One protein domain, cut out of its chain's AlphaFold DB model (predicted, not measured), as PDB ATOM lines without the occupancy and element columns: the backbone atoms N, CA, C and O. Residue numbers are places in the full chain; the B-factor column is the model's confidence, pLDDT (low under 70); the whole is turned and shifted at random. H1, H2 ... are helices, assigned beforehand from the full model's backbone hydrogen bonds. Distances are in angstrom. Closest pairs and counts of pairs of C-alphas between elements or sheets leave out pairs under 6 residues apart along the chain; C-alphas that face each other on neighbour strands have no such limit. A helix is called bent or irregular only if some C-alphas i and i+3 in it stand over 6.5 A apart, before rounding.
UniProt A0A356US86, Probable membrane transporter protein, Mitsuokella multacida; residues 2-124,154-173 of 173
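This is residues 2 to 124 and 154 to 173 of the 173 residues of the protein "Probable membrane transporter protein" of Mitsuokella multacida (UniProt A0A356US86). Helix H4 folds back on itself into two nearly antiparallel arms, H4a and H4b, that make the core, and H5 crosses one side of both. H2 and H6 lie side by side, H2 packing on H4b; short H1 packs on H4a and H5, and H3 touches no helix. The 143 printed residues hold six named helices, H1 to H6 in order, and no named strand: all helix, compact, radius of gyration of the C-alphas 16.2 A, spans 47 by 38 by 22 A.

Find C-alpha 55 at (45.579, -12.294, 31.328), where H4, residues 55 to 91, begins. By its hydrogen bonds it was assigned as one helix, but it is bent: C-alphas 74 and 77 are 9.7 A apart. H4a is residues 55 to 74, 28.7 A; H4b, residues 77 to 91, 21.4 A, is irregular, with C-alphas 78 and 81 6.6 A apart. H5 is residues 95 to 119, 36.0 A, with a kink of 26 degrees near residue 107. H2 is residues 13 to 36, 33.6 A; H1 is 2 to 10, H3 38 to 44. H6, residues 154 to 171, 25.6 A, ends at C-alpha 171, (34.166, -31.132, -7.554).

H4, the hub, touches H1, H2 and H5. Look at the C-alphas of Gln 84 and Cys 102, 5.9 A apart, the closest of H4b and H5. H2 touches H6, closest C-alphas Leu 24 and Gly 166, 4.6 A, at a shallow tilt of 28 degrees, opposite ways. In H1 and H4a every O i to N i+4 pair is within hydrogen-bond range; H2 has 19 of 20, H3 2 of 3, H4b 9 of 11, H5 18 of 21, H6 13 of 14.

Residues 125 to 153 are not printed; C-alphas 124 and 154 stand 33.5 A apart across this cut. Of the links printed whole, none is long. Confidence is low, pLDDT under 70, in 54 residues, among them 26 to 54.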
ATOM      1  N   TYR A   2      51.944 -30.207  14.937       74.38
ATOM      2  CA  TYR A   2      52.366 -31.619  15.004       74.38
ATOM      3  C   TYR A   2      51.205 -32.629  15.126       74.38
ATOM      4  O   TYR A   2      51.069 -33.522  14.298       74.38
ATOM      5  N   LEU A   3      50.300 -32.434  16.094       77.69
ATOM      6  CA  LEU A   3      49.118 -33.296  16.261       77.69
ATOM      7  C   LEU A   3      48.172 -33.268  15.049       77.69
ATOM      8  O   LEU A   3      47.585 -34.288  14.712       77.69
ATOM      9  N   GLY A   4      48.044 -32.116  14.383       73.06
ATOM     10  CA  GLY A   4      47.209 -31.970  13.188       73.06
ATOM     11  C   GLY A   4      47.799 -32.695  11.979       73.06
ATOM     12  O   GLY A   4      47.071 -33.368  11.261       73.06
ATOM     13  N   ALA A   5      49.121 -32.630  11.799       70.88
ATOM     14  CA  ALA A   5      49.820 -33.348  10.734       70.88
ATOM     15  C   ALA A   5      49.730 -34.871  10.929       70.88
ATOM     16  O   ALA A   5      49.426 -35.603   9.992       70.88
ATOM     17  N   ASN A   6      49.899 -35.352  12.164       74.62
ATOM     18  CA  ASN A   6      49.698 -36.770  12.471       74.62
ATOM     19  C   ASN A   6      48.240 -37.209  12.273       74.62
ATOM     20  O   ASN A   6      48.011 -38.290  11.743       74.62
ATOM     21  N   PHE A   7      47.258 -36.376  12.637       74.81
ATOM     22  CA  PHE A   7      45.843 -36.661  12.378       74.81
ATOM     23  C   PHE A   7      45.555 -36.769  10.872       74.81
ATOM     24  O   PHE A   7      44.936 -37.731  10.433       74.81
ATOM     25  N   SER A   8      46.085 -35.839  10.076       66.38
ATOM     26  CA  SER A   8      45.981 -35.851   8.610       66.38
ATOM     27  C   SER A   8      46.574 -37.122   7.983       66.38
ATOM     28  O   SER A   8      45.995 -37.680   7.058       66.38
ATOM     29  N   ASN A   9      47.664 -37.654   8.546       69.12
ATOM     30  CA  ASN A   9      48.277 -38.907   8.087       69.12
ATOM     31  C   ASN A   9      47.472 -40.179   8.422       69.12
ATOM     32  O   ASN A   9      47.722 -41.217   7.808       69.12
ATOM     33  N   ILE A  10      46.569 -40.127   9.407       72.56
ATOM     34  CA  ILE A  10      45.759 -41.273   9.866       72.56
ATOM     35  C   ILE A  10      44.376 -41.277   9.196       72.56
ATOM     36  O   ILE A  10      43.786 -42.337   8.992       72.56
ATOM     37  N   VAL A  11      43.846 -40.101   8.858       71.38
ATOM     38  CA  VAL A  11      42.522 -39.951   8.242       71.38
ATOM     39  C   VAL A  11      42.574 -40.357   6.763       71.38
ATOM     40  O   VAL A  11      43.473 -39.921   6.042       71.38
ATOM     41  N   PRO A  12      41.619 -41.170   6.273       74.31
ATOM     42  CA  PRO A  12      41.593 -41.576   4.874       74.31
ATOM     43  C   PRO A  12      41.403 -40.363   3.951       74.31
ATOM     44  O   PRO A  12      40.669 -39.419   4.268       74.31
ATOM     45  N   SER A  13      42.086 -40.394   2.803       69.44
ATOM     46  CA  SER A  13      42.221 -39.256   1.879       69.44
ATOM     47  C   SER A  13      40.882 -38.671   1.439       69.44
ATOM     48  O   SER A  13      40.795 -37.469   1.211       69.44
ATOM     49  N   ASN A  14      39.836 -39.497   1.398       69.06
ATOM     50  CA  ASN A  14      38.493 -39.099   1.011       69.06
ATOM     51  C   ASN A  14      37.730 -38.263   2.041       69.06
ATOM     52  O   ASN A  14      36.896 -37.440   1.677       69.06
ATOM     53  N   ILE A  15      37.994 -38.471   3.325       70.75
ATOM     54  CA  ILE A  15      37.404 -37.664   4.393       70.75
ATOM     55  C   ILE A  15      38.220 -36.380   4.548       70.75
ATOM     56  O   ILE A  15      37.658 -35.309   4.773       70.75
ATOM     57  N   LEU A  16      39.540 -36.466   4.371       70.81
ATOM     58  CA  LEU A  16      40.423 -35.314   4.483       70.81
ATOM     59  C   LEU A  16      40.138 -34.266   3.399       70.81
ATOM     60  O   LEU A  16      39.964 -33.099   3.743       70.81
ATOM     61  N   SER A  17      40.032 -34.676   2.131       68.94
ATOM     62  CA  SER A  17      39.731 -33.781   1.004       68.94
ATOM     63  C   SER A  17      38.360 -33.109   1.137       68.94
ATOM     64  O   SER A  17      38.237 -31.905   0.900       68.94
ATOM     65  N   ALA A  18      37.342 -33.849   1.591       69.94
ATOM     66  CA  ALA A  18      36.008 -33.313   1.848       69.94
ATOM     67  C   ALA A  18      36.025 -32.257   2.968       69.94
ATOM     68  O   ALA A  18      35.433 -31.187   2.817       69.94
ATOM     69  N   ILE A  19      36.749 -32.505   4.068       72.56
ATOM     70  CA  ILE A  19      36.868 -31.534   5.167       72.56
ATOM     71  C   ILE A  19      37.691 -30.313   4.736       72.56
ATOM     72  O   ILE A  19      37.298 -29.184   5.034       72.56
ATOM     73  N   THR A  20      38.795 -30.492   3.999       72.88
ATOM     74  CA  THR A  20      39.573 -29.362   3.461       72.88
ATOM     75  C   THR A  20      38.764 -28.541   2.466       72.88
ATOM     76  O   THR A  20      38.828 -27.315   2.504       72.88
ATOM     77  N   GLY A  21      37.967 -29.194   1.616       68.44
ATOM     78  CA  GLY A  21      37.074 -28.545   0.660       68.44
ATOM     79  C   GLY A  21      35.997 -27.726   1.366       68.44
ATOM     80  O   GLY A  21      35.831 -26.544   1.063       68.44
ATOM     81  N   PHE A  22      35.345 -28.302   2.381       76.31
ATOM     82  CA  PHE A  22      34.367 -27.584   3.200       76.31
ATOM     83  C   PHE A  22      35.008 -26.395   3.923       76.31
ATOM     84  O   PHE A  22      34.452 -25.302   3.894       76.31
ATOM     85  N   MET A  23      36.209 -26.571   4.492       73.81
ATOM     86  CA  MET A  23      36.966 -25.498   5.143       73.81
ATOM     87  C   MET A  23      37.386 -24.382   4.187       73.81
ATOM     88  O   MET A  23      37.360 -23.213   4.568       73.81
ATOM     89  N   LEU A  24      37.798 -24.714   2.963       73.31
ATOM     90  CA  LEU A  24      38.138 -23.727   1.938       73.31
ATOM     91  C   LEU A  24      36.891 -22.984   1.462       73.31
ATOM     92  O   LEU A  24      36.940 -21.764   1.334       73.31
ATOM     93  N   ALA A  25      35.768 -23.681   1.281       72.19
ATOM     94  CA  ALA A  25      34.493 -23.069   0.926       72.19
ATOM     95  C   ALA A  25      33.990 -22.127   2.032       72.19
ATOM     96  O   ALA A  25      33.650 -20.978   1.757       72.19
ATOM     97  N   SER A  26      34.016 -22.547   3.299       69.62
ATOM     98  CA  SER A  26      33.616 -21.703   4.430       69.62
ATOM     99  C   SER A  26      34.593 -20.548   4.674       69.62
ATOM    100  O   SER A  26      34.166 -19.437   4.987       69.62
ATOM    101  N   SER A  27      35.894 -20.760   4.467       67.75
ATOM    102  CA  SER A  27      36.923 -19.712   4.461       67.75
ATOM    103  C   SER A  27      36.660 -18.675   3.364       67.75
ATOM    104  O   SER A  27      36.639 -17.474   3.640       67.75
ATOM    105  N   ALA A  28      36.367 -19.129   2.144       64.31
ATOM    106  CA  ALA A  28      36.028 -18.285   1.008       64.31
ATOM    107  C   ALA A  28      34.753 -17.478   1.258       64.31
ATOM    108  O   ALA A  28      34.749 -16.278   1.013       64.31
ATOM    109  N   VAL A  29      33.709 -18.095   1.818       66.12
ATOM    110  CA  VAL A  29      32.474 -17.410   2.227       66.12
ATOM    111  C   VAL A  29      32.769 -16.364   3.301       66.12
ATOM    112  O   VAL A  29      32.316 -15.227   3.196       66.12
ATOM    113  N   THR A  30      33.587 -16.692   4.304       64.88
ATOM    114  CA  THR A  30      33.893 -15.750   5.391       64.88
ATOM    115  C   THR A  30      34.751 -14.574   4.911       64.88
ATOM    116  O   THR A  30      34.521 -13.429   5.307       64.88
ATOM    117  N   LEU A  31      35.706 -14.819   4.010       63.56
ATOM    118  CA  LEU A  31      36.472 -13.763   3.352       63.56
ATOM    119  C   LEU A  31      35.604 -12.963   2.369       63.56
ATOM    120  O   LEU A  31      35.740 -11.748   2.336       63.56
ATOM    121  N   TYR A  32      34.689 -13.591   1.622       63.03
ATOM    122  CA  TYR A  32      33.765 -12.935   0.685       63.03
ATOM    123  C   TYR A  32      32.823 -11.970   1.408       63.03
ATOM    124  O   TYR A  32      32.765 -10.790   1.055       63.03
ATOM    125  N   ILE A  33      32.170 -12.437   2.478       56.97
ATOM    126  CA  ILE A  33      31.310 -11.619   3.346       56.97
ATOM    127  C   ILE A  33      32.104 -10.425   3.879       56.97
ATOM    128  O   ILE A  33      31.676  -9.280   3.790       56.97
ATOM    129  N   LYS A  34      33.321 -10.649   4.366       56.12
ATOM    130  CA  LYS A  34      34.154  -9.573   4.904       56.12
ATOM    131  C   LYS A  34      34.679  -8.610   3.835       56.12
ATOM    132  O   LYS A  34      34.847  -7.425   4.101       56.12
ATOM    133  N   MET A  35      34.989  -9.106   2.644       54.12
ATOM    134  CA  MET A  35      35.640  -8.334   1.592       54.12
ATOM    135  C   MET A  35      34.668  -7.482   0.784       54.12
ATOM    136  O   MET A  35      35.042  -6.392   0.347       54.12
ATOM    137  N   TYR A  36      33.436  -7.960   0.611       53.84
ATOM    138  CA  TYR A  36      32.380  -7.241  -0.095       53.84
ATOM    139  C   TYR A  36      31.516  -6.388   0.853       53.84
ATOM    140  O   TYR A  36      30.954  -5.383   0.433       53.84
ATOM    141  N   GLN A  37      31.480  -6.715   2.152       49.25
ATOM    142  CA  GLN A  37      30.748  -5.974   3.190       49.25
ATOM    143  C   GLN A  37      31.664  -5.406   4.294       49.25
ATOM    144  O   GLN A  37      31.250  -5.259   5.443       49.25
ATOM    145  N   ALA A  38      32.905  -5.022   3.971       47.75
ATOM    146  CA  ALA A  38      33.842  -4.441   4.946       47.75
ATOM    147  C   ALA A  38      33.275  -3.197   5.674       47.75
ATOM    148  O   ALA A  38      33.519  -3.016   6.866       47.75
ATOM    149  N   GLU A  39      32.468  -2.380   4.986       46.53
ATOM    150  CA  GLU A  39      31.778  -1.210   5.562       46.53
ATOM    151  C   GLU A  39      30.482  -1.570   6.314       46.53
ATOM    152  O   GLU A  39      30.101  -0.877   7.255       46.53
ATOM    153  N   TRP A  40      29.818  -2.674   5.957       43.22
ATOM    154  CA  TRP A  40      28.586  -3.140   6.612       43.22
ATOM    155  C   TRP A  40      28.884  -3.904   7.913       43.22
ATOM    156  O   TRP A  40      28.206  -3.716   8.922       43.22
ATOM    157  N   LEU A  41      29.970  -4.686   7.940       44.47
ATOM    158  CA  LEU A  41      30.423  -5.410   9.130       44.47
ATOM    159  C   LEU A  41      31.034  -4.471  10.182       44.47
ATOM    160  O   LEU A  41      30.837  -4.690  11.373       44.47
ATOM    161  N   GLY A  42      31.679  -3.378   9.753       46.47
ATOM    162  CA  GLY A  42      32.082  -2.280  10.642       46.47
ATOM    163  C   GLY A  42      30.901  -1.510  11.254       46.47
ATOM    164  O   GLY A  42      31.076  -0.840  12.268       46.47
ATOM    165  N   ARG A  43      29.694  -1.633  10.677       44.69
ATOM    166  CA  ARG A  43      28.452  -1.013  11.171       44.69
ATOM    167  C   ARG A  43      27.644  -1.909  12.115       44.69
ATOM    168  O   ARG A  43      26.907  -1.377  12.939       44.69
ATOM    169  N   HIS A  44      27.783  -3.236  12.027       41.56
ATOM    170  CA  HIS A  44      27.022  -4.186  12.857       41.56
ATOM    171  C   HIS A  44      27.840  -4.963  13.891       41.56
ATOM    172  O   HIS A  44      27.282  -5.386  14.901       41.56
ATOM    173  N   ILE A  45      29.152  -5.108  13.707       44.38
ATOM    174  CA  ILE A  45      30.039  -5.703  14.706       44.38
ATOM    175  C   ILE A  45      30.922  -4.578  15.231       44.38
ATOM    176  O   ILE A  45      31.722  -4.017  14.486       44.38
ATOM    177  N   LYS A  46      30.787  -4.230  16.518       42.34
ATOM    178  CA  LYS A  46      31.744  -3.347  17.198       42.34
ATOM    179  C   LYS A  46      33.112  -4.027  17.155       42.34
ATOM    180  O   LYS A  46      33.421  -4.848  18.015       42.34
ATOM    181  N   ILE A  47      33.917  -3.709  16.142       51.44
ATOM    182  CA  ILE A  47      35.329  -4.081  16.092       51.44
ATOM    183  C   ILE A  47      35.949  -3.409  17.309       51.44
ATOM    184  O   ILE A  47      36.028  -2.181  17.387       51.44
ATOM    185  N   ARG A  48      36.274  -4.213  18.319       49.50
ATOM    186  CA  ARG A  48      36.806  -3.717  19.578       49.50
ATOM    187  C   ARG A  48      38.182  -3.129  19.279       49.50
ATOM    188  O   ARG A  48      39.117  -3.877  19.057       49.50
ATOM    189  N   GLN A  49      38.296  -1.804  19.222       51.38
ATOM    190  CA  GLN A  49      39.575  -1.134  18.944       51.38
ATOM    191  C   GLN A  49      40.559  -1.224  20.115       51.38
ATOM    192  O   GLN A  49      41.735  -0.905  19.968       51.38
ATOM    193  N   GLU A  50      40.091  -1.679  21.277       49.66
ATOM    194  CA  GLU A  50      40.949  -1.957  22.415       49.66
ATOM    195  C   GLU A  50      41.603  -3.331  22.241       49.66
ATOM    196  O   GLU A  50      40.891  -4.347  22.322       49.66
ATOM    197  N   PRO A  51      42.933  -3.401  22.041       55.47
ATOM    198  CA  PRO A  51      43.628  -4.676  22.079       55.47
ATOM    199  C   PRO A  51      43.313  -5.359  23.413       55.47
ATOM    200  O   PRO A  51      43.234  -4.720  24.462       55.47
ATOM    201  N   LEU A  52      43.083  -6.672  23.387       55.31
ATOM    202  CA  LEU A  52      43.003  -7.448  24.620       55.31
ATOM    203  C   LEU A  52      44.318  -7.250  25.385       55.31
ATOM    204  O   LEU A  52      45.359  -7.717  24.947       55.31
ATOM    205  N   THR A  53      44.286  -6.571  26.525       53.09
ATOM    206  CA  THR A  53      45.467  -6.399  27.382       53.09
ATOM    207  C   THR A  53      45.337  -7.277  28.626       53.09
ATOM    208  O   THR A  53      44.258  -7.419  29.205       53.09
ATOM    209  N   GLY A  54      46.439  -7.908  29.039       68.25
ATOM    210  CA  GLY A  54      46.523  -8.701  30.271       68.25
ATOM    211  C   GLY A  54      46.207 -10.196  30.115       68.25
ATOM    212  O   GLY A  54      46.386 -10.797  29.058       68.25
ATOM    213  N   ARG A  55      45.744 -10.829  31.202       70.88
ATOM    214  CA  ARG A  55      45.579 -12.294  31.328       70.88
ATOM    215  C   ARG A  55      44.618 -12.911  30.300       70.88
ATOM    216  O   ARG A  55      44.806 -14.054  29.894       70.88
ATOM    217  N   LYS A  56      43.610 -12.155  29.845       68.81
ATOM    218  CA  LYS A  56      42.643 -12.618  28.834       68.81
ATOM    219  C   LYS A  56      43.290 -12.801  27.453       68.81
ATOM    220  O   LYS A  56      42.947 -13.762  26.776       68.81
ATOM    221  N   LEU A  57      44.260 -11.960  27.069       73.81
ATOM    222  CA  LEU A  57      45.012 -12.114  25.812       73.81
ATOM    223  C   LEU A  57      45.757 -13.449  25.775       73.81
ATOM    224  O   LEU A  57      45.672 -14.168  24.790       73.81
ATOM    225  N   TRP A  58      46.454 -13.789  26.859       72.75
ATOM    226  CA  TRP A  58      47.223 -15.029  26.942       72.75
ATOM    227  C   TRP A  58      46.324 -16.262  26.879       72.75
ATOM    228  O   TRP A  58      46.610 -17.186  26.126       72.75
ATOM    229  N   ILE A  59      45.200 -16.258  27.601       79.44
ATOM    230  CA  ILE A  59      44.260 -17.389  27.605       79.44
ATOM    231  C   ILE A  59      43.626 -17.580  26.220       79.44
ATOM    232  O   ILE A  59      43.679 -18.680  25.672       79.44
ATOM    233  N   TYR A  60      43.070 -16.517  25.628       76.94
ATOM    234  CA  TYR A  60      42.458 -16.606  24.299       76.94
ATOM    235  C   TYR A  60      43.495 -16.871  23.206       76.94
ATOM    236  O   TYR A  60      43.228 -17.653  22.301       76.94
ATOM    237  N   GLY A  61      44.688 -16.284  23.299       77.88
ATOM    238  CA  GLY A  61      45.779 -16.495  22.348       77.88
ATOM    239  C   GLY A  61      46.326 -17.911  22.366       77.88
ATOM    240  O   GLY A  61      46.532 -18.480  21.300       77.88
ATOM    241  N   ILE A  62      46.485 -18.518  23.544       81.75
ATOM    242  CA  ILE A  62      46.895 -19.923  23.650       81.75
ATOM    243  C   ILE A  62      45.796 -20.837  23.105       81.75
ATOM    244  O   ILE A  62      46.095 -21.705  22.291       81.75
ATOM    245  N   LEU A  63      44.529 -20.631  23.483       82.88
ATOM    246  CA  LEU A  63      43.414 -21.459  23.003       82.88
ATOM    247  C   LEU A  63      43.238 -21.377  21.483       82.88
ATOM    248  O   LEU A  63      43.192 -22.402  20.803       82.88
ATOM    249  N   ILE A  64      43.175 -20.160  20.941       80.88
ATOM    250  CA  ILE A  64      43.017 -19.924  19.503       80.88
ATOM    251  C   ILE A  64      44.265 -20.381  18.758       80.88
ATOM    252  O   ILE A  64      44.141 -21.021  17.722       80.88
ATOM    253  N   GLY A  65      45.462 -20.104  19.273       81.38
ATOM    254  CA  GLY A  65      46.716 -20.541  18.664       81.38
ATOM    255  C   GLY A  65      46.836 -22.063  18.604       81.38
ATOM    256  O   GLY A  65      47.229 -22.604  17.573       81.38
ATOM    257  N   LEU A  66      46.432 -22.768  19.664       83.19
ATOM    258  CA  LEU A  66      46.406 -24.230  19.694       83.19
ATOM    259  C   LEU A  66      45.397 -24.780  18.680       83.19
ATOM    260  O   LEU A  66      45.747 -25.639  17.870       83.19
ATOM    261  N   PHE A  67      44.169 -24.254  18.688       83.56
ATOM    262  CA  PHE A  67      43.099 -24.697  17.799       83.56
ATOM    263  C   PHE A  67      43.425 -24.411  16.328       83.56
ATOM    264  O   PHE A  67      43.387 -25.312  15.493       83.56
ATOM    265  N   MET A  68      43.831 -23.182  16.011       81.38
ATOM    266  CA  MET A  68      44.202 -22.782  14.652       81.38
ATOM    267  C   MET A  68      45.490 -23.457  14.189       81.38
ATOM    268  O   MET A  68      45.603 -23.823  13.025       81.38
ATOM    269  N   GLY A  69      46.447 -23.688  15.088       81.56
ATOM    270  CA  GLY A  69      47.655 -24.446  14.784       81.56
ATOM    271  C   GLY A  69      47.379 -25.933  14.552       81.56
ATOM    272  O   GLY A  69      48.117 -26.576  13.802       81.56
ATOM    273  N   PHE A  70      46.356 -26.512  15.185       83.25
ATOM    274  CA  PHE A  70      45.872 -27.858  14.870       83.25
ATOM    275  C   PHE A  70      45.192 -27.876  13.499       83.25
ATOM    276  O   PHE A  70      45.610 -28.647  12.639       83.25
ATOM    277  N   LEU A  71      44.242 -26.963  13.264       79.88
ATOM    278  CA  LEU A  71      43.532 -26.818  11.989       79.88
ATOM    279  C   LEU A  71      44.498 -26.602  10.819       79.88
ATOM    280  O   LEU A  71      44.393 -27.261   9.794       79.88
ATOM    281  N   SER A  72      45.482 -25.718  10.976       80.56
ATOM    282  CA  SER A  72      46.487 -25.448   9.945       80.56
ATOM    283  C   SER A  72      47.407 -26.642   9.698       80.56
ATOM    284  O   SER A  72      47.763 -26.897   8.553       80.56
ATOM    285  N   GLY A  73      47.751 -27.410  10.737       76.38
ATOM    286  CA  GLY A  73      48.536 -28.637  10.577       76.38
ATOM    287  C   GLY A  73      47.767 -29.768   9.889       76.38
ATOM    288  O   GLY A  73      48.370 -30.535   9.149       76.38
ATOM    289  N   ALA A  74      46.457 -29.867  10.126       75.44
ATOM    290  CA  ALA A  74      45.606 -30.903   9.540       75.44
ATOM    291  C   ALA A  74      45.141 -30.567   8.113       75.44
ATOM    292  O   ALA A  74      45.139 -31.439   7.248       75.44
ATOM    293  N   PHE A  75      44.771 -29.305   7.872       73.00
ATOM    294  CA  PHE A  75      44.049 -28.858   6.673       73.00
ATOM    295  C   PHE A  75      44.819 -27.832   5.821       73.00
ATOM    296  O   PHE A  75      44.334 -27.393   4.779       73.00
ATOM    297  N   GLY A  76      46.017 -27.421   6.246       73.50
ATOM    298  CA  GLY A  76      46.908 -26.568   5.459       73.50
ATOM    299  C   GLY A  76      46.387 -25.142   5.233       73.50
ATOM    300  O   GLY A  76      46.024 -24.434   6.178       73.50
ATOM    301  N   ILE A  77      46.394 -24.712   3.963       65.56
ATOM    302  CA  ILE A  77      46.160 -23.322   3.514       65.56
ATOM    303  C   ILE A  77      44.784 -22.793   3.954       65.56
ATOM    304  O   ILE A  77      44.652 -21.607   4.263       65.56
ATOM    305  N   GLY A  78      43.771 -23.663   4.069       66.69
ATOM    306  CA  GLY A  78      42.411 -23.275   4.461       66.69
ATOM    307  C   GLY A  78      42.318 -22.606   5.838       66.69
ATOM    308  O   GLY A  78      41.441 -21.771   6.054       66.69
ATOM    309  N   ALA A  79      43.254 -22.886   6.749       70.88
ATOM    310  CA  ALA A  79      43.273 -22.304   8.092       70.88
ATOM    311  C   ALA A  79      43.760 -20.840   8.142       70.88
ATOM    312  O   ALA A  79      43.476 -20.138   9.113       70.88
ATOM    313  N   ALA A  80      44.460 -20.344   7.113       73.06
ATOM    314  CA  ALA A  80      45.053 -19.001   7.125       73.06
ATOM    315  C   ALA A  80      43.999 -17.883   7.247       73.06
ATOM    316  O   ALA A  80      44.184 -16.915   7.990       73.06
ATOM    317  N   ALA A  81      42.854 -18.041   6.580       70.75
ATOM    318  CA  ALA A  81      41.747 -17.092   6.678       70.75
ATOM    319  C   ALA A  81      41.123 -17.072   8.076       70.75
ATOM    320  O   ALA A  81      40.795 -16.007   8.597       70.75
ATOM    321  N   TYR A  82      41.005 -18.241   8.711       75.50
ATOM    322  CA  TYR A  82      40.494 -18.368  10.074       75.50
ATOM    323  C   TYR A  82      41.409 -17.697  11.095       75.50
ATOM    324  O   TYR A  82      40.913 -17.005  11.982       75.50
ATOM    325  N   ILE A  83      42.730 -17.817  10.934       78.88
ATOM    326  CA  ILE A  83      43.707 -17.085  11.756       78.88
ATOM    327  C   ILE A  83      43.502 -15.574  11.597       78.88
ATOM    328  O   ILE A  83      43.428 -14.842  12.585       78.88
ATOM    329  N   GLN A  84      43.346 -15.102  10.357       74.62
ATOM    330  CA  GLN A  84      43.123 -13.687  10.063       74.62
ATOM    331  C   GLN A  84      41.797 -13.168  10.656       74.62
ATOM    332  O   GLN A  84      41.717 -12.039  11.140       74.62
ATOM    333  N   LEU A  85      40.741 -13.982  10.632       72.75
ATOM    334  CA  LEU A  85      39.451 -13.661  11.244       72.75
ATOM    335  C   LEU A  85      39.542 -13.631  12.766       72.75
ATOM    336  O   LEU A  85      39.043 -12.691  13.379       72.75
ATOM    337  N   ALA A  86      40.218 -14.609  13.365       75.94
ATOM    338  CA  ALA A  86      40.407 -14.672  14.804       75.94
ATOM    339  C   ALA A  86      41.188 -13.454  15.318       75.94
ATOM    340  O   ALA A  86      40.757 -12.826  16.282       75.94
ATOM    341  N   LEU A  87      42.270 -13.040  14.647       73.62
ATOM    342  CA  LEU A  87      42.987 -11.810  15.012       73.62
ATOM    343  C   LEU A  87      42.100 -10.566  14.923       73.62
ATOM    344  O   LEU A  87      42.153  -9.697  15.787       73.62
ATOM    345  N   MET A  88      41.260 -10.469  13.901       68.38
ATOM    346  CA  MET A  88      40.416  -9.291  13.752       68.38
ATOM    347  C   MET A  88      39.270  -9.249  14.768       68.38
ATOM    348  O   MET A  88      39.034  -8.215  15.384       68.38
ATOM    349  N   VAL A  89      38.545 -10.355  14.934       67.31
ATOM    350  CA  VAL A  89      37.330 -10.409  15.761       67.31
ATOM    351  C   VAL A  89      37.676 -10.506  17.243       67.31
ATOM    352  O   VAL A  89      37.033  -9.862  18.066       67.31
ATOM    353  N   VAL A  90      38.697 -11.294  17.591       67.62
ATOM    354  CA  VAL A  90      39.072 -11.537  18.989       67.62
ATOM    355  C   VAL A  90      40.049 -10.479  19.483       67.62
ATOM    356  O   VAL A  90      39.865  -9.955  20.578       67.62
ATOM    357  N   PHE A  91      41.066 -10.137  18.686       66.56
ATOM    358  CA  PHE A  91      42.115  -9.199  19.102       66.56
ATOM    359  C   PHE A  91      41.876  -7.758  18.645       66.56
ATOM    360  O   PHE A  91      42.596  -6.873  19.099       66.56
ATOM    361  N   GLY A  92      40.878  -7.502  17.791       64.12
ATOM    362  CA  GLY A  92      40.521  -6.141  17.387       64.12
ATOM    363  C   GLY A  92      41.500  -5.485  16.414       64.12
ATOM    364  O   GLY A  92      41.469  -4.271  16.225       64.12
ATOM    365  N   VAL A  93      42.399  -6.268  15.810       66.50
ATOM    366  CA  VAL A  93      43.496  -5.747  14.986       66.50
ATOM    367  C   VAL A  93      42.959  -5.260  13.630       66.50
ATOM    368  O   VAL A  93      42.166  -5.963  12.991       66.50
ATOM    369  N   PRO A  94      43.388  -4.080  13.132       66.75
ATOM    370  CA  PRO A  94      42.962  -3.580  11.830       66.75
ATOM    371  C   PRO A  94      43.397  -4.513  10.691       66.75
ATOM    372  O   PRO A  94      44.400  -5.226  10.781       66.75
ATOM    373  N   LEU A  95      42.643  -4.504   9.585       65.50
ATOM    374  CA  LEU A  95      42.808  -5.453   8.472       65.50
ATOM    375  C   LEU A  95      44.240  -5.514   7.936       65.50
ATOM    376  O   LEU A  95      44.776  -6.604   7.758       65.50
ATOM    377  N   LEU A  96      44.848  -4.350   7.699       66.44
ATOM    378  CA  LEU A  96      46.174  -4.253   7.094       66.44
ATOM    379  C   LEU A  96      47.255  -4.850   8.006       66.44
ATOM    380  O   LEU A  96      48.111  -5.603   7.551       66.44
ATOM    381  N   GLN A  97      47.156  -4.583   9.309       70.25
ATOM    382  CA  GLN A  97      48.076  -5.115  10.311       70.25
ATOM    383  C   GLN A  97      47.869  -6.620  10.512       70.25
ATOM    384  O   GLN A  97      48.835  -7.372  10.572       70.25
ATOM    385  N   THR A  98      46.614  -7.077  10.497       71.19
ATOM    386  CA  THR A  98      46.253  -8.496  10.611       71.19
ATOM    387  C   THR A  98      46.902  -9.349   9.519       71.19
ATOM    388  O   THR A  98      47.317 -10.469   9.797       71.19
ATOM    389  N   ILE A  99      47.010  -8.842   8.283       73.62
ATOM    390  CA  ILE A  99      47.659  -9.569   7.176       73.62
ATOM    391  C   ILE A  99      49.125  -9.861   7.520       73.62
ATOM    392  O   ILE A  99      49.551 -11.014   7.463       73.62
ATOM    393  N   GLY A 100      49.872  -8.840   7.951       77.19
ATOM    394  CA  GLY A 100      51.274  -8.996   8.348       77.19
ATOM    395  C   GLY A 100      51.443  -9.867   9.596       77.19
ATOM    396  O   GLY A 100      52.314 -10.735   9.636       77.19
ATOM    397  N   THR A 101      50.575  -9.705  10.599       83.25
ATOM    398  CA  THR A 101      50.623 -10.537  11.811       83.25
ATOM    399  C   THR A 101      50.305 -12.001  11.509       83.25
ATOM    400  O   THR A 101      50.962 -12.884  12.047       83.25
ATOM    401  N   CYS A 102      49.358 -12.281  10.608       81.44
ATOM    402  CA  CYS A 102      49.041 -13.644  10.184       81.44
ATOM    403  C   CYS A 102      50.260 -14.329   9.543       81.44
ATOM    404  O   CYS A 102      50.572 -15.463   9.896       81.44
ATOM    405  N   MET A 103      51.015 -13.625   8.691       83.25
ATOM    406  CA  MET A 103      52.256 -14.155   8.107       83.25
ATOM    407  C   MET A 103      53.299 -14.513   9.178       83.25
ATOM    408  O   MET A 103      53.895 -15.589   9.116       83.25
ATOM    409  N   MET A 104      53.472 -13.664  10.198       85.69
ATOM    410  CA  MET A 104      54.358 -13.966  11.330       85.69
ATOM    411  C   MET A 104      53.885 -15.169  12.152       85.69
ATOM    412  O   MET A 104      54.713 -15.945  12.615       85.69
ATOM    413  N   VAL A 105      52.573 -15.348  12.325       85.19
ATOM    414  CA  VAL A 105      51.996 -16.492  13.054       85.19
ATOM    415  C   VAL A 105      52.123 -17.792  12.257       85.19
ATOM    416  O   VAL A 105      52.344 -18.851  12.839       85.19
ATOM    417  N   ILE A 106      52.020 -17.732  10.929       85.06
ATOM    418  CA  ILE A 106      52.130 -18.909  10.060       85.06
ATOM    419  C   ILE A 106      53.558 -19.471  10.055       85.06
ATOM    420  O   ILE A 106      53.710 -20.686  10.029       85.06
ATOM    421  N   LEU A 107      54.599 -18.636  10.147       87.69
ATOM    422  CA  LEU A 107      56.002 -19.084  10.178       87.69
ATOM    423  C   LEU A 107      56.285 -20.221  11.188       87.69
ATOM    424  O   LEU A 107      56.718 -21.293  10.756       87.69
ATOM    425  N   PRO A 108      56.027 -20.061  12.503       86.25
ATOM    426  CA  PRO A 108      56.261 -21.124  13.480       86.25
ATOM    427  C   PRO A 108      55.312 -22.317  13.302       86.25
ATOM    428  O   PRO A 108      55.708 -23.452  13.566       86.25
ATOM    429  N   ILE A 109      54.080 -22.098  12.823       85.81
ATOM    430  CA  ILE A 109      53.122 -23.181  12.541       85.81
ATOM    431  C   ILE A 109      53.644 -24.062  11.403       85.81
ATOM    432  O   ILE A 109      53.666 -25.286  11.542       85.81
ATOM    433  N   SER A 110      54.100 -23.448  10.310       85.06
ATOM    434  CA  SER A 110      54.671 -24.130   9.150       85.06
ATOM    435  C   SER A 110      55.988 -24.816   9.487       85.06
ATOM    436  O   SER A 110      56.193 -25.947   9.063       85.06
ATOM    437  N   ALA A 111      56.850 -24.193  10.297       87.69
ATOM    438  CA  ALA A 111      58.079 -24.828  10.775       87.69
ATOM    439  C   ALA A 111      57.775 -26.089  11.603       87.69
ATOM    440  O   ALA A 111      58.326 -27.154  11.337       87.69
ATOM    441  N   ALA A 112      56.841 -26.003  12.556       86.38
ATOM    442  CA  ALA A 112      56.421 -27.149  13.363       86.38
ATOM    443  C   ALA A 112      55.705 -28.232  12.534       86.38
ATOM    444  O   ALA A 112      55.847 -29.421  12.815       86.38
ATOM    445  N   GLY A 113      54.932 -27.836  11.516       83.38
ATOM    446  CA  GLY A 113      54.308 -28.750  10.559       83.38
ATOM    447  C   GLY A 113      55.349 -29.479   9.711       83.38
ATOM    448  O   GLY A 113      55.362 -30.704   9.690       83.38
ATOM    449  N   GLY A 114      56.273 -28.747   9.086       83.75
ATOM    450  CA  GLY A 114      57.353 -29.314   8.275       83.75
ATOM    451  C   GLY A 114      58.260 -30.250   9.071       83.75
ATOM    452  O   GLY A 114      58.576 -31.343   8.605       83.75
ATOM    453  N   LEU A 115      58.596 -29.884  10.311       85.31
ATOM    454  CA  LEU A 115      59.365 -30.746  11.209       85.31
ATOM    455  C   LEU A 115      58.618 -32.055  11.526       85.31
ATOM    456  O   LEU A 115      59.229 -33.117  11.575       85.31
ATOM    457  N   SER A 116      57.290 -32.004  11.681       81.19
ATOM    458  CA  SER A 116      56.459 -33.204  11.851       81.19
ATOM    459  C   SER A 116      56.530 -34.130  10.633       81.19
ATOM    460  O   SER A 116      56.692 -35.338  10.802       81.19
ATOM    461  N   TYR A 117      56.470 -33.585   9.414       80.62
ATOM    462  CA  TYR A 117      56.621 -34.375   8.185       80.62
ATOM    463  C   TYR A 117      58.017 -34.994   8.055       80.62
ATOM    464  O   TYR A 117      58.131 -36.151   7.650       80.62
ATOM    465  N   LEU A 118      59.061 -34.261   8.462       83.31
ATOM    466  CA  LEU A 118      60.435 -34.763   8.491       83.31
ATOM    467  C   LEU A 118      60.589 -35.933   9.477       83.31
ATOM    468  O   LEU A 118      61.138 -36.968   9.108       83.31
ATOM    469  N   PHE A 119      60.049 -35.817  10.697       81.81
ATOM    470  CA  PHE A 119      60.087 -36.899  11.692       81.81
ATOM    471  C   PHE A 119      59.282 -38.138  11.286       81.81
ATOM    472  O   PHE A 119      59.648 -39.248  11.655       81.81
ATOM    473  N   ASN A 120      58.208 -37.969  10.510       77.44
ATOM    474  CA  ASN A 120      57.425 -39.089   9.984       77.44
ATOM    475  C   ASN A 120      58.104 -39.803   8.796       77.44
ATOM    476  O   ASN A 120      57.546 -40.771   8.283       77.44
ATOM    477  N   GLY A 121      59.268 -39.331   8.324       77.75
ATOM    478  CA  GLY A 121      59.993 -39.934   7.201       77.75
ATOM    479  C   GLY A 121      59.271 -39.828   5.852       77.75
ATOM    480  O   GLY A 121      59.649 -40.508   4.906       77.75
ATOM    481  N   ARG A 122      58.234 -38.984   5.746       74.88
ATOM    482  CA  ARG A 122      57.410 -38.797   4.535       74.88
ATOM    483  C   ARG A 122      57.842 -37.588   3.701       74.88
ATOM    484  O   ARG A 122      57.029 -37.008   2.987       74.88
ATOM    485  N   LEU A 123      59.088 -37.146   3.860       76.56
ATOM    486  CA  LEU A 123      59.603 -35.949   3.205       76.56
ATOM    487  C   LEU A 123      60.527 -36.344   2.052       76.56
ATOM    488  O   LEU A 123      61.693 -36.678   2.257       76.56
ATOM    489  N   ASP A 124      60.002 -36.252   0.834       85.69
ATOM    490  CA  ASP A 124      60.795 -36.390  -0.384       85.69
ATOM    491  C   ASP A 124      61.609 -35.116  -0.625       85.69
ATOM    492  O   ASP A 124      61.109 -34.107  -1.133       85.69
ATOM    493  N   LEU A 154      43.508  -6.891  -5.699       68.12
ATOM    494  CA  LEU A 154      44.095  -7.669  -4.607       68.12
ATOM    495  C   LEU A 154      43.018  -8.335  -3.747       68.12
ATOM    496  O   LEU A 154      43.125  -9.513  -3.418       68.12
ATOM    497  N   ARG A 155      41.949  -7.594  -3.437       65.25
ATOM    498  CA  ARG A 155      40.758  -8.141  -2.786       65.25
ATOM    499  C   ARG A 155      40.221  -9.333  -3.585       65.25
ATOM    500  O   ARG A 155      40.237 -10.446  -3.072       65.25
ATOM    501  N   VAL A 156      39.820  -9.140  -4.842       70.44
ATOM    502  CA  VAL A 156      39.245 -10.219  -5.671       70.44
ATOM    503  C   VAL A 156      40.101 -11.488  -5.649       70.44
ATOM    504  O   VAL A 156      39.554 -12.566  -5.439       70.44
ATOM    505  N   PHE A 157      41.426 -11.377  -5.759       73.50
ATOM    506  CA  PHE A 157      42.314 -12.541  -5.698       73.50
ATOM    507  C   PHE A 157      42.361 -13.227  -4.325       73.50
ATOM    508  O   PHE A 157      42.389 -14.455  -4.271       73.50
ATOM    509  N   ILE A 158      42.315 -12.474  -3.222       68.00
ATOM    510  CA  ILE A 158      42.334 -13.027  -1.855       68.00
ATOM    511  C   ILE A 158      41.107 -13.902  -1.566       68.00
ATOM    512  O   ILE A 158      41.224 -14.875  -0.828       68.00
ATOM    513  N   VAL A 159      39.940 -13.587  -2.137       67.75
ATOM    514  CA  VAL A 159      38.728 -14.421  -1.995       67.75
ATOM    515  C   VAL A 159      38.602 -15.442  -3.115       67.75
ATOM    516  O   VAL A 159      38.210 -16.580  -2.868       67.75
ATOM    517  N   GLY A 160      38.942 -15.045  -4.339       71.44
ATOM    518  CA  GLY A 160      38.814 -15.878  -5.525       71.44
ATOM    519  C   GLY A 160      39.685 -17.124  -5.452       71.44
ATOM    520  O   GLY A 160      39.195 -18.211  -5.729       71.44
ATOM    521  N   MET A 161      40.942 -17.001  -5.009       78.62
ATOM    522  CA  MET A 161      41.860 -18.144  -4.943       78.62
ATOM    523  C   MET A 161      41.378 -19.238  -3.965       78.62
ATOM    524  O   MET A 161      41.284 -20.392  -4.387       78.62
ATOM    525  N   PRO A 162      40.993 -18.935  -2.705       73.12
ATOM    526  CA  PRO A 162      40.386 -19.929  -1.819       73.12
ATOM    527  C   PRO A 162      39.046 -20.469  -2.321       73.12
ATOM    528  O   PRO A 162      38.793 -21.661  -2.168       73.12
ATOM    529  N   ALA A 163      38.197 -19.624  -2.923       75.19
ATOM    530  CA  ALA A 163      36.898 -20.049  -3.449       75.19
ATOM    531  C   ALA A 163      37.068 -21.087  -4.560       75.19
ATOM    532  O   ALA A 163      36.470 -22.157  -4.503       75.19
ATOM    533  N   VAL A 164      37.934 -20.794  -5.532       80.12
ATOM    534  CA  VAL A 164      38.265 -21.717  -6.619       80.12
ATOM    535  C   VAL A 164      38.899 -22.987  -6.056       80.12
ATOM    536  O   VAL A 164      38.472 -24.073  -6.423       80.12
ATOM    537  N   GLY A 165      39.844 -22.877  -5.116       75.62
ATOM    538  CA  GLY A 165      40.465 -24.041  -4.477       75.62
ATOM    539  C   GLY A 165      39.461 -24.949  -3.758       75.62
ATOM    540  O   GLY A 165      39.515 -26.167  -3.917       75.62
ATOM    541  N   GLY A 166      38.513 -24.368  -3.018       74.75
ATOM    542  CA  GLY A 166      37.447 -25.113  -2.345       74.75
ATOM    543  C   GLY A 166      36.483 -25.775  -3.327       74.75
ATOM    544  O   GLY A 166      36.178 -26.953  -3.180       74.75
ATOM    545  N   ILE A 167      36.059 -25.046  -4.363       78.69
ATOM    546  CA  ILE A 167      35.182 -25.569  -5.420       78.69
ATOM    547  C   ILE A 167      35.854 -26.731  -6.156       78.69
ATOM    548  O   ILE A 167      35.229 -27.770  -6.339       78.69
ATOM    549  N   VAL A 168      37.128 -26.588  -6.533       80.56
ATOM    550  CA  VAL A 168      37.900 -27.647  -7.198       80.56
ATOM    551  C   VAL A 168      38.021 -28.873  -6.297       80.56
ATOM    552  O   VAL A 168      37.766 -29.976  -6.761       80.56
ATOM    553  N   MET A 169      38.340 -28.697  -5.011       75.81
ATOM    554  CA  MET A 169      38.409 -29.815  -4.062       75.81
ATOM    555  C   MET A 169      37.066 -30.515  -3.834       75.81
ATOM    556  O   MET A 169      37.066 -31.700  -3.545       75.81
ATOM    557  N   ILE A 170      35.941 -29.806  -3.933       74.38
ATOM    558  CA  ILE A 170      34.604 -30.404  -3.784       74.38
ATOM    559  C   ILE A 170      34.159 -31.105  -5.078       74.38
ATOM    560  O   ILE A 170      33.459 -32.107  -5.011       74.38
ATOM    561  N   LEU A 171      34.545 -30.582  -6.247       73.56
ATOM    562  CA  LEU A 171      34.166 -31.132  -7.554       73.56
ATOM    563  C   LEU A 171      35.021 -32.322  -8.001       73.56
ATOM    564  O   LEU A 171      34.507 -33.195  -8.691       73.56
ATOM    565  N   PHE A 172      36.315 -32.334  -7.672       67.06
ATOM    566  CA  PHE A 172      37.272 -33.361  -8.111       67.06
ATOM    567  C   PHE A 172      37.526 -34.444  -7.052       67.06
ATOM    568  O   PHE A 172      38.613 -35.025  -7.017       67.06
ATOM    569  N   HIS A 173      36.536 -34.706  -6.197       54.62
ATOM    570  CA  HIS A 173      36.613 -35.689  -5.123       54.62
ATOM    571  C   HIS A 173      35.588 -36.813  -5.268       54.62
ATOM    572  O   HIS A 173      34.422 -36.498  -5.593       54.62
TER     573      HIS A 173